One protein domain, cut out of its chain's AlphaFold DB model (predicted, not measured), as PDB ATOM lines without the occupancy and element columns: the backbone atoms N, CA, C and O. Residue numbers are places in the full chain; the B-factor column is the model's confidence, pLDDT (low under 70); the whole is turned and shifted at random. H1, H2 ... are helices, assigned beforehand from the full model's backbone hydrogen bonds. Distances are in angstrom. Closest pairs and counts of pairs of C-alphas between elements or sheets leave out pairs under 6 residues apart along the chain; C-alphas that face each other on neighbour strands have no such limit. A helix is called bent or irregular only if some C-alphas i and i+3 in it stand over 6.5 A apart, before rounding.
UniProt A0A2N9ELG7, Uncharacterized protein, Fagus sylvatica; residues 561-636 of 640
ATOM      1  N   ARG A 561     -38.909 -87.267  42.234       96.44
ATOM      2  CA  ARG A 561     -39.490 -87.013  43.566       96.44
ATOM      3  C   ARG A 561     -40.493 -88.096  43.979       96.44
ATOM      4  O   ARG A 561     -40.369 -88.637  45.075       96.44
ATOM      5  N   LYS A 562     -41.439 -88.471  43.104       94.88
ATOM      6  CA  LYS A 562     -42.412 -89.556  43.367       94.88
ATOM      7  C   LYS A 562     -41.723 -90.903  43.623       94.88
ATOM      8  O   LYS A 562     -42.087 -91.600  44.569       94.88
ATOM      9  N   ARG A 563     -40.714 -91.266  42.818       93.88
ATOM     10  CA  ARG A 563     -39.978 -92.535  42.958       93.88
ATOM     11  C   ARG A 563     -39.173 -92.577  44.258       93.88
ATOM     12  O   ARG A 563     -39.216 -93.582  44.958       93.88
ATOM     13  N   ILE A 564     -38.537 -91.465  44.630       96.25
ATOM     14  CA  ILE A 564     -37.859 -91.297  45.922       96.25
ATOM     15  C   ILE A 564     -38.842 -91.474  47.089       96.25
ATOM     16  O   ILE A 564     -38.570 -92.264  47.991       96.25
ATOM     17  N   SER A 565     -39.998 -90.800  47.073       94.62
ATOM     18  CA  SER A 565     -41.017 -90.951  48.126       94.62
ATOM     19  C   SER A 565     -41.565 -92.380  48.229       94.62
ATOM     20  O   SER A 565     -41.854 -92.837  49.331       94.62
ATOM     21  N   SER A 566     -41.650 -93.110  47.110       92.75
ATOM     22  CA  SER A 566     -42.003 -94.536  47.105       92.75
ATOM     23  C   SER A 566     -40.936 -95.420  47.763       92.75
ATOM     24  O   SER A 566     -41.289 -96.365  48.454       92.75
ATOM     25  N   VAL A 567     -39.644 -95.133  47.568       91.38
ATOM     26  CA  VAL A 567     -38.540 -95.921  48.154       91.38
ATOM     27  C   VAL A 567     -38.310 -95.581  49.633       91.38
ATOM     28  O   VAL A 567     -37.870 -96.430  50.406       91.38
ATOM     29  N   GLN A 568     -38.675 -94.377  50.086       91.12
ATOM     30  CA  GLN A 568     -38.576 -93.988  51.501       91.12
ATOM     31  C   GLN A 568     -39.391 -94.897  52.443       91.12
ATOM     32  O   GLN A 568     -38.954 -95.137  53.573       91.12
ATOM     33  N   THR A 569     -40.521 -95.452  51.991       89.62
ATOM     34  CA  THR A 569     -41.375 -96.358  52.785       89.62
ATOM     35  C   THR A 569     -40.987 -97.838  52.687       89.62
ATOM     36  O   THR A 569     -41.418 -98.627  53.525       89.62
ATOM     37  N   MET A 570     -40.165 -98.228  51.709       89.19
ATOM     38  CA  MET A 570     -39.763 -99.622  51.463       89.19
ATOM     39  C   MET A 570     -38.620-100.062  52.387       89.19
ATOM     40  O   MET A 570     -37.771 -99.253  52.748       89.19
ATOM     41  N   ASN A 571     -38.568-101.340  52.772       90.50
ATOM     42  CA  ASN A 571     -37.498-101.881  53.632       90.50
ATOM     43  C   ASN A 571     -36.370-102.584  52.858       90.50
ATOM     44  O   ASN A 571     -35.405-103.023  53.472       90.50
ATOM     45  N   THR A 572     -36.491-102.662  51.535       91.62
ATOM     46  CA  THR A 572     -35.464-103.119  50.591       91.62
ATOM     47  C   THR A 572     -35.561-102.289  49.308       91.62
ATOM     48  O   THR A 572     -36.605-101.692  49.028       91.62
ATOM     49  N   LEU A 573     -34.482-102.235  48.532       93.88
ATOM     50  CA  LEU A 573     -34.403-101.587  47.222       93.88
ATOM     51  C   LEU A 573     -34.388-102.651  46.112       93.88
ATOM     52  O   LEU A 573     -33.423-103.405  46.000       93.88
ATOM     53  N   SER A 574     -35.416-102.712  45.256       93.25
ATOM     54  CA  SER A 574     -35.378-103.640  44.116       93.25
ATOM     55  C   SER A 574     -34.474-103.130  42.988       93.25
ATOM     56  O   SER A 574     -34.256-101.923  42.827       93.25
ATOM     57  N   LYS A 575     -34.006-104.052  42.135       92.81
ATOM     58  CA  LYS A 575     -33.213-103.724  40.939       92.81
ATOM     59  C   LYS A 575     -33.941-102.747  40.012       92.81
ATOM     60  O   LYS A 575     -33.330-101.799  39.524       92.81
ATOM     61  N   ASN A 576     -35.257-102.900  39.854       91.38
ATOM     62  CA  ASN A 576     -36.067-101.996  39.037       91.38
ATOM     63  C   ASN A 576     -36.232-100.614  39.693       91.38
ATOM     64  O   ASN A 576     -36.220 -99.608  38.987       91.38
ATOM     65  N   ASP A 577     -36.318-100.520  41.025       92.62
ATOM     66  CA  ASP A 577     -36.326 -99.228  41.729       92.62
ATOM     67  C   ASP A 577     -34.989 -98.495  41.577       92.62
ATOM     68  O   ASP A 577     -34.976 -97.301  41.269       92.62
ATOM     69  N   CYS A 578     -33.870 -99.213  41.723       94.56
ATOM     70  CA  CYS A 578     -32.537 -98.655  41.523       94.56
ATOM     71  C   CYS A 578     -32.329 -98.173  40.083       94.56
ATOM     72  O   CYS A 578     -31.885 -97.045  39.884       94.56
ATOM     73  N   LEU A 579     -32.693 -98.980  39.079       93.31
ATOM     74  CA  LEU A 579     -32.584 -98.605  37.666       93.31
ATOM     75  C   LEU A 579     -33.451 -97.380  37.331       93.31
ATOM     76  O   LEU A 579     -32.970 -96.470  36.658       93.31
ATOM     77  N   CYS A 580     -34.686 -97.296  37.853       92.62
ATOM     78  CA  CYS A 580     -35.509 -96.088  37.730       92.62
ATOM     79  C   CYS A 580     -34.806 -94.854  38.306       92.62
ATOM     80  O   CYS A 580     -34.753 -93.816  37.650       92.62
ATOM     81  N   LEU A 581     -34.312 -94.951  39.544       95.81
ATOM     82  CA  LEU A 581     -33.695 -93.826  40.245       95.81
ATOM     83  C   LEU A 581     -32.388 -93.394  39.578       95.81
ATOM     84  O   LEU A 581     -32.192 -92.201  39.378       95.81
ATOM     85  N   PHE A 582     -31.535 -94.337  39.178       96.31
ATOM     86  CA  PHE A 582     -30.291 -94.051  38.471       96.31
ATOM     87  C   PHE A 582     -30.549 -93.378  37.116       96.31
ATOM     88  O   PHE A 582     -29.969 -92.332  36.844       96.31
ATOM     89  N   ALA A 583     -31.471 -93.907  36.302       95.19
ATOM     90  CA  ALA A 583     -31.810 -93.309  35.010       95.19
ATOM     91  C   ALA A 583     -32.439 -91.912  35.161       95.19
ATOM     92  O   ALA A 583     -32.076 -90.989  34.436       95.19
ATOM     93  N   LEU A 584     -33.323 -91.707  36.144       95.12
ATOM     94  CA  LEU A 584     -33.871 -90.379  36.440       95.12
ATOM     95  C   LEU A 584     -32.787 -89.417  36.955       95.12
ATOM     96  O   LEU A 584     -32.763 -88.265  36.534       95.12
ATOM     97  N   CYS A 585     -31.843 -89.875  37.780       96.06
ATOM     98  CA  CYS A 585     -30.670 -89.093  38.183       96.06
ATOM     99  C   CYS A 585     -29.698 -88.806  37.020       96.06
ATOM    100  O   CYS A 585     -28.988 -87.804  37.058       96.06
ATOM    101  N   ALA A 586     -29.659 -89.640  35.979       95.25
ATOM    102  CA  ALA A 586     -28.850 -89.404  34.784       95.25
ATOM    103  C   ALA A 586     -29.487 -88.379  33.821       95.25
ATOM    104  O   ALA A 586     -28.764 -87.694  33.110       95.25
ATOM    105  N   VAL A 587     -30.815 -88.218  33.811       94.44
ATOM    106  CA  VAL A 587     -31.495 -87.262  32.905       94.44
ATOM    107  C   VAL A 587     -32.018 -86.006  33.632       94.44
ATOM    108  O   VAL A 587     -32.326 -85.013  32.987       94.44
ATOM    109  N   VAL A 588     -32.103 -85.983  34.970       94.38
ATOM    110  CA  VAL A 588     -32.563 -84.785  35.707       94.38
ATOM    111  C   VAL A 588     -31.636 -83.587  35.490       94.38
ATOM    112  O   VAL A 588     -30.408 -83.702  35.541       94.38
ATOM    113  N   ASP A 589     -32.234 -82.428  35.254       91.19
ATOM    114  CA  ASP A 589     -31.531 -81.187  34.952       91.19
ATOM    115  C   ASP A 589     -30.830 -80.597  36.188       91.19
ATOM    116  O   ASP A 589     -31.165 -80.899  37.335       91.19
ATOM    117  N   THR A 590     -29.835 -79.744  35.953       89.12
ATOM    118  CA  THR A 590     -29.053 -79.065  36.998       89.12
ATOM    119  C   THR A 590     -28.909 -77.578  36.657       89.12
ATOM    120  O   THR A 590     -28.648 -77.278  35.492       89.12
ATOM    121  N   PRO A 591     -29.010 -76.643  37.623       92.06
ATOM    122  CA  PRO A 591     -29.069 -76.851  39.075       92.06
ATOM    123  C   PRO A 591     -30.412 -77.405  39.576       92.06
ATOM    124  O   PRO A 591     -31.464 -77.132  39.008       92.06
ATOM    125  N   LEU A 592     -30.357 -78.169  40.669       92.94
ATOM    126  CA  LEU A 592     -31.540 -78.708  41.339       92.94
ATOM    127  C   LEU A 592     -32.262 -77.630  42.155       92.94
ATOM    128  O   LEU A 592     -31.627 -76.788  42.794       92.94
ATOM    129  N   ASP A 593     -33.589 -77.713  42.220       93.31
ATOM    130  CA  ASP A 593     -34.390 -76.907  43.139       93.31
ATOM    131  C   ASP A 593     -34.279 -77.398  44.602       93.31
ATOM    132  O   ASP A 593     -33.750 -78.477  44.901       93.31
ATOM    133  N   GLY A 594     -34.791 -76.593  45.540       94.81
ATOM    134  CA  GLY A 594     -34.708 -76.871  46.976       94.81
ATOM    135  C   GLY A 594     -35.487 -78.109  47.438       94.81
ATOM    136  O   GLY A 594     -35.000 -78.834  48.312       94.81
ATOM    137  N   ASP A 595     -36.644 -78.395  46.836       94.75
ATOM    138  CA  ASP A 595     -37.446 -79.578  47.157       94.75
ATOM    139  C   ASP A 595     -36.786 -80.849  46.613       94.75
ATOM    140  O   ASP A 595     -36.741 -81.867  47.302       94.75
ATOM    141  N   THR A 596     -36.266 -80.814  45.385       95.94
ATOM    142  CA  THR A 596     -35.581 -81.965  44.775       95.94
ATOM    143  C   THR A 596     -34.268 -82.257  45.493       95.94
ATOM    144  O   THR A 596     -33.980 -83.414  45.798       95.94
ATOM    145  N   SER A 597     -33.534 -81.222  45.904       95.19
ATOM    146  CA  SER A 597     -32.372 -81.355  46.795       95.19
ATOM    147  C   SER A 597     -32.760 -81.969  48.152       95.19
ATOM    148  O   SER A 597     -32.065 -82.838  48.678       95.19
ATOM    149  N   ALA A 598     -33.902 -81.578  48.731       94.25
ATOM    150  CA  ALA A 598     -34.426 -82.197  49.953       94.25
ATOM    151  C   ALA A 598     -34.868 -83.660  49.742       94.25
ATOM    152  O   ALA A 598     -34.628 -84.502  50.610       94.25
ATOM    153  N   ALA A 599     -35.452 -83.987  48.585       95.81
ATOM    154  CA  ALA A 599     -35.814 -85.351  48.211       95.81
ATOM    155  C   ALA A 599     -34.569 -86.238  48.057       95.81
ATOM    156  O   ALA A 599     -34.526 -87.319  48.642       95.81
ATOM    157  N   ILE A 600     -33.522 -85.766  47.374       96.06
ATOM    158  CA  ILE A 600     -32.255 -86.500  47.217       96.06
ATOM    159  C   ILE A 600     -31.544 -86.682  48.570       96.06
ATOM    160  O   ILE A 600     -31.057 -87.777  48.841       96.06
ATOM    161  N   ARG A 601     -31.594 -85.711  49.497       94.31
ATOM    162  CA  ARG A 601     -31.165 -85.924  50.904       94.31
ATOM    163  C   ARG A 601     -32.046 -86.907  51.677       94.31
ATOM    164  O   ARG A 601     -31.593 -87.517  52.646       94.31
ATOM    165  N   GLY A 602     -33.309 -87.066  51.291       93.50
ATOM    166  CA  GLY A 602     -34.181 -88.138  51.777       93.50
ATOM    167  C   GLY A 602     -33.769 -89.511  51.237       93.50
ATOM    168  O   GLY A 602     -33.699 -90.464  52.008       93.50
ATOM    169  N   LEU A 603     -33.439 -89.602  49.942       95.44
ATOM    170  CA  LEU A 603     -32.911 -90.816  49.316       95.44
ATOM    171  C   LEU A 603     -31.568 -91.223  49.939       95.44
ATOM    172  O   LEU A 603     -31.445 -92.350  50.394       95.44
ATOM    173  N   LEU A 604     -30.603 -90.303  50.040       95.12
ATOM    174  CA  LEU A 604     -29.274 -90.560  50.607       95.12
ATOM    175  C   LEU A 604     -29.356 -91.142  52.025       95.12
ATOM    176  O   LEU A 604     -28.756 -92.180  52.305       95.12
ATOM    177  N   ARG A 605     -30.153 -90.518  52.906       93.12
ATOM    178  CA  ARG A 605     -30.373 -91.025  54.268       93.12
ATOM    179  C   ARG A 605     -31.059 -92.390  54.265       93.12
ATOM    180  O   ARG A 605     -30.624 -93.260  55.010       93.12
ATOM    181  N   LYS A 606     -32.050 -92.623  53.395       93.75
ATOM    182  CA  LYS A 606     -32.682 -93.945  53.247       93.75
ATOM    183  C   LYS A 606     -31.680 -95.010  52.785       93.75
ATOM    184  O   LYS A 606     -31.650 -96.089  53.370       93.75
ATOM    185  N   CYS A 607     -30.837 -94.702  51.798       94.12
ATOM    186  CA  CYS A 607     -29.803 -95.610  51.308       94.12
ATOM    187  C   CYS A 607     -28.785 -95.954  52.402       94.12
ATOM    188  O   CYS A 607     -28.422 -97.120  52.555       94.12
ATOM    189  N   ALA A 608     -28.384 -94.968  53.210       93.00
ATOM    190  CA  ALA A 608     -27.528 -95.185  54.371       93.00
ATOM    191  C   ALA A 608     -28.206 -96.046  55.451       93.00
ATOM    192  O   ALA A 608     -27.589 -96.983  55.941       93.00
ATOM    193  N   THR A 609     -29.483 -95.806  55.783       93.00
ATOM    194  CA  THR A 609     -30.232 -96.644  56.741       93.00
ATOM    195  C   THR A 609     -30.317 -98.103  56.289       93.00
ATOM    196  O   THR A 609     -30.125 -99.000  57.105       93.00
ATOM    197  N   LEU A 610     -30.568 -98.356  54.998       92.88
ATOM    198  CA  LEU A 610     -30.594 -99.718  54.456       92.88
ATOM    199  C   LEU A 610     -29.201-100.367  54.510       92.88
ATOM    200  O   LEU A 610     -29.068-101.470  55.036       92.88
ATOM    201  N   ARG A 611     -28.144 -99.658  54.088       92.38
ATOM    202  CA  ARG A 611     -26.750-100.131  54.190       92.38
ATOM    203  C   ARG A 611     -26.306-100.420  55.627       92.38
ATOM    204  O   ARG A 611     -25.624-101.411  55.853       92.38
ATOM    205  N   ALA A 612     -26.704 -99.598  56.595       91.62
ATOM    206  CA  ALA A 612     -26.397 -99.801  58.014       91.62
ATOM    207  C   ALA A 612     -27.078-101.051  58.610       91.62
ATOM    208  O   ALA A 612     -26.646-101.551  59.645       91.62
ATOM    209  N   SER A 613     -28.125-101.576  57.959       90.75
ATOM    210  CA  SER A 613     -28.801-102.821  58.357       90.75
ATOM    211  C   SER A 613     -28.215-104.096  57.728       90.75
ATOM    212  O   SER A 613     -28.651-105.195  58.068       90.75
ATOM    213  N   LYS A 614     -27.233-103.969  56.824       90.19
ATOM    214  CA  LYS A 614     -26.599-105.085  56.104       90.19
ATOM    215  C   LYS A 614     -25.283-105.492  56.776       90.19
ATOM    216  O   LYS A 614     -24.509-104.646  57.216       90.19
ATOM    217  N   SER A 615     -25.020-106.797  56.824       87.56
ATOM    218  CA  SER A 615     -23.768-107.382  57.333       87.56
ATOM    219  C   SER A 615     -22.809-107.822  56.225       87.56
ATOM    220  O   SER A 615     -21.594-107.798  56.417       87.56
ATOM    221  N   GLU A 616     -23.350-108.223  55.078       90.19
ATOM    222  CA  GLU A 616     -22.633-108.828  53.952       90.19
ATOM    223  C   GLU A 616     -22.770-107.956  52.695       90.19
ATOM    224  O   GLU A 616     -23.665-107.113  52.605       90.19
ATOM    225  N   LEU A 617     -21.856-108.138  51.740       90.56
ATOM    226  CA  LEU A 617     -21.883-107.448  50.454       90.56
ATOM    227  C   LEU A 617     -22.796-108.212  49.488       90.56
ATOM    228  O   LEU A 617     -22.431-109.285  49.016       90.56
ATOM    229  N   ASP A 618     -23.964-107.644  49.196       92.19
ATOM    230  CA  ASP A 618     -24.915-108.149  48.203       92.19
ATOM    231  C   ASP A 618     -25.206-107.105  47.107       92.19
ATOM    232  O   ASP A 618     -24.809-105.938  47.208       92.19
ATOM    233  N   ASP A 619     -25.920-107.520  46.055       93.12
ATOM    234  CA  ASP A 619     -26.378-106.649  44.960       93.12
ATOM    235  C   ASP A 619     -27.094-105.389  45.476       93.12
ATOM    236  O   ASP A 619     -26.992-104.317  44.877       93.12
ATOM    237  N   GLU A 620     -27.820-105.495  46.594       94.69
ATOM    238  CA  GLU A 620     -28.532-104.366  47.185       94.69
ATOM    239  C   GLU A 620     -27.552-103.348  47.774       94.69
ATOM    240  O   GLU A 620     -27.686-102.160  47.496       94.69
ATOM    241  N   VAL A 621     -26.519-103.777  48.507       94.56
ATOM    242  CA  VAL A 621     -25.442-102.892  48.985       94.56
ATOM    243  C   VAL A 621     -24.739-102.193  47.819       94.56
ATOM    244  O   VAL A 621     -24.493-100.988  47.907       94.56
ATOM    245  N   VAL A 622     -24.479-102.885  46.704       94.44
ATOM    246  CA  VAL A 622     -23.888-102.271  45.498       94.44
ATOM    247  C   VAL A 622     -24.816-101.197  44.912       94.44
ATOM    248  O   VAL A 622     -24.384-100.067  44.677       94.44
ATOM    249  N   MET A 623     -26.108-101.494  44.753       96.25
ATOM    250  CA  MET A 623     -27.116-100.531  44.284       96.25
ATOM    251  C   MET A 623     -27.279 -99.327  45.228       96.25
ATOM    252  O   MET A 623     -27.373 -98.180  44.784       96.25
ATOM    253  N   LEU A 624     -27.266 -99.563  46.540       95.88
ATOM    254  CA  LEU A 624     -27.343 -98.520  47.562       95.88
ATOM    255  C   LEU A 624     -26.073 -97.656  47.594       95.88
ATOM    256  O   LEU A 624     -26.171 -96.463  47.877       95.88
ATOM    257  N   ASN A 625     -24.903 -98.222  47.281       95.44
ATOM    258  CA  ASN A 625     -23.656 -97.480  47.101       95.44
ATOM    259  C   ASN A 625     -23.712 -96.587  45.857       95.44
ATOM    260  O   ASN A 625     -23.473 -95.391  45.985       95.44
ATOM    261  N   ILE A 626     -24.139 -97.112  44.704       96.69
ATOM    262  CA  ILE A 626     -24.354 -96.336  43.468       96.69
ATOM    263  C   ILE A 626     -25.261 -95.120  43.731       96.69
ATOM    264  O   ILE A 626     -24.874 -93.980  43.463       96.69
ATOM    265  N   LEU A 627     -26.447 -95.333  44.313       96.94
ATOM    266  CA  LEU A 627     -27.386 -94.241  44.593       96.94
ATOM    267  C   LEU A 627     -26.860 -93.257  45.651       96.94
ATOM    268  O   LEU A 627     -27.073 -92.053  45.508       96.94
ATOM    269  N   ALA A 628     -26.159 -93.734  46.685       95.38
ATOM    270  CA  ALA A 628     -25.557 -92.867  47.698       95.38
ATOM    271  C   ALA A 628     -24.409 -92.013  47.133       95.38
ATOM    272  O   ALA A 628     -24.315 -90.836  47.477       95.38
ATOM    273  N   THR A 629     -23.576 -92.555  46.239       96.19
ATOM    274  CA  THR A 629     -22.489 -91.816  45.583       96.19
ATOM    275  C   THR A 629     -23.045 -90.750  44.635       96.19
ATOM    276  O   THR A 629     -22.630 -89.594  44.715       96.19
ATOM    277  N   VAL A 630     -24.057 -91.067  43.816       96.94
ATOM    278  CA  VAL A 630     -24.738 -90.062  42.972       96.94
ATOM    279  C   VAL A 630     -25.407 -88.975  43.827       96.94
ATOM    280  O   VAL A 630     -25.202 -87.785  43.592       96.94
ATOM    281  N   ALA A 631     -26.174 -89.355  44.852       96.06
ATOM    282  CA  ALA A 631     -26.862 -88.395  45.712       96.06
ATOM    283  C   ALA A 631     -25.881 -87.500  46.491       96.06
ATOM    284  O   ALA A 631     -25.976 -86.276  46.439       96.06
ATOM    285  N   GLY A 632     -24.931 -88.104  47.206       94.38
ATOM    286  CA  GLY A 632     -24.004 -87.398  48.083       94.38
ATOM    287  C   GLY A 632     -22.924 -86.623  47.333       94.38
ATOM    288  O   GLY A 632     -22.722 -85.445  47.616       94.38
ATOM    289  N   ARG A 633     -22.242 -87.268  46.378       94.38
ATOM    290  CA  ARG A 633     -21.015 -86.747  45.751       94.38
ATOM    291  C   ARG A 633     -21.292 -86.010  44.441       94.38
ATOM    292  O   ARG A 633     -20.785 -84.906  44.290       94.38
ATOM    293  N   TYR A 634     -22.119 -86.553  43.537       95.31
ATOM    294  CA  TYR A 634     -22.446 -85.862  42.274       95.31
ATOM    295  C   TYR A 634     -23.359 -84.649  42.504       95.31
ATOM    296  O   TYR A 634     -23.038 -83.539  42.094       95.31
ATOM    297  N   PHE A 635     -24.477 -84.833  43.215       95.12
ATOM    298  CA  PHE A 635     -25.408 -83.738  43.521       95.12
ATOM    299  C   PHE A 635     -25.028 -82.913  44.767       95.12
ATOM    300  O   PHE A 635     -25.792 -82.032  45.169       95.12
ATOM    301  N   GLY A 636     -23.876 -83.184  45.392       92.62
ATOM    302  CA  GLY A 636     -23.363 -82.421  46.537       92.62
ATOM    303  C   GLY A 636     -24.268 -82.439  47.776       92.62
ATOM    304  O   GLY A 636     -24.301 -81.460  48.516       92.62
TER     305      GLY A 636
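Overview. This is residues 561 to 636 of the 640 residues of an uncharacterized protein of Fagus sylvatica (UniProt A0A2N9ELG7). What does the model look like? Two helical hairpins, H1 with H2 and H3 with H4, pack together as a small four-helix bundle, with H1 the short member; going round it, each helix touches the next in the order H1, H2, H4, H3 and back to H1. What is it made of? The printed part has 76 residues, with four named helices in the order H1, H2, H3, H4 and no named strand; the class is all helix. It is compact, with a radius of gyration of the C-alphas of 11.6 A, and elongated, spanning 36 by 21 by 20 A.

Along the chain. Where do the first two helices run? H1 is residues 561 to 568, from C-alpha 561 at (-39.490, -87.013, 43.566), and H2 is residues 575 to 587, 18.4 A long. Where are the other two? H3, residues 594 to 612, is the longest at 26.8 A. H4, residues 619 to 634, is 21.3 A long and ends at C-alpha 634 at (-22.446, -85.862, 42.274); it is neither bent nor irregular, but only just: C-alphas 631 and 634 are 6.1 A apart.

Arrangement. What does H1 touch? It touches H2, which meets it with residues 577 to 581 alone; the closest C-alphas, of Arg 563 and Leu 581, are 7.0 A apart, and this hairpin has a shallow tilt of 33 degrees, only just short of steep, opposite ways. H1 also touches H3, closest at the C-alphas of Ile 564 and Leu 603, 6.0 A, with a shallow tilt of 23 degrees, the same way. How does H4 stand? H4 touches H2, closest at the C-alphas of Cys 578 and Met 623, 6.4 A, with a shallow tilt of 19 degrees, the same way. H3 and H4 form a hairpin and touch, closest at the C-alphas of Leu 604 and Ala 628, 5.3 A, with a tilt of 35.4 degrees, only just steep, opposite ways. Which stay apart, and are the backbones in range? H1 and H4 are apart, as are H2 and H3; in H1, H2, H3 and H4 every O i to N i+4 pair is within hydrogen-bond range.

Size, cuts and confidence. How large is it? The two C-alphas farthest apart, of Pro 591 and Ser 615, are 36.0 A apart. Is anything cut, long or uncertain? The printed part has no cut, its three links are short, and no printed residue is under 70 in pLDDT.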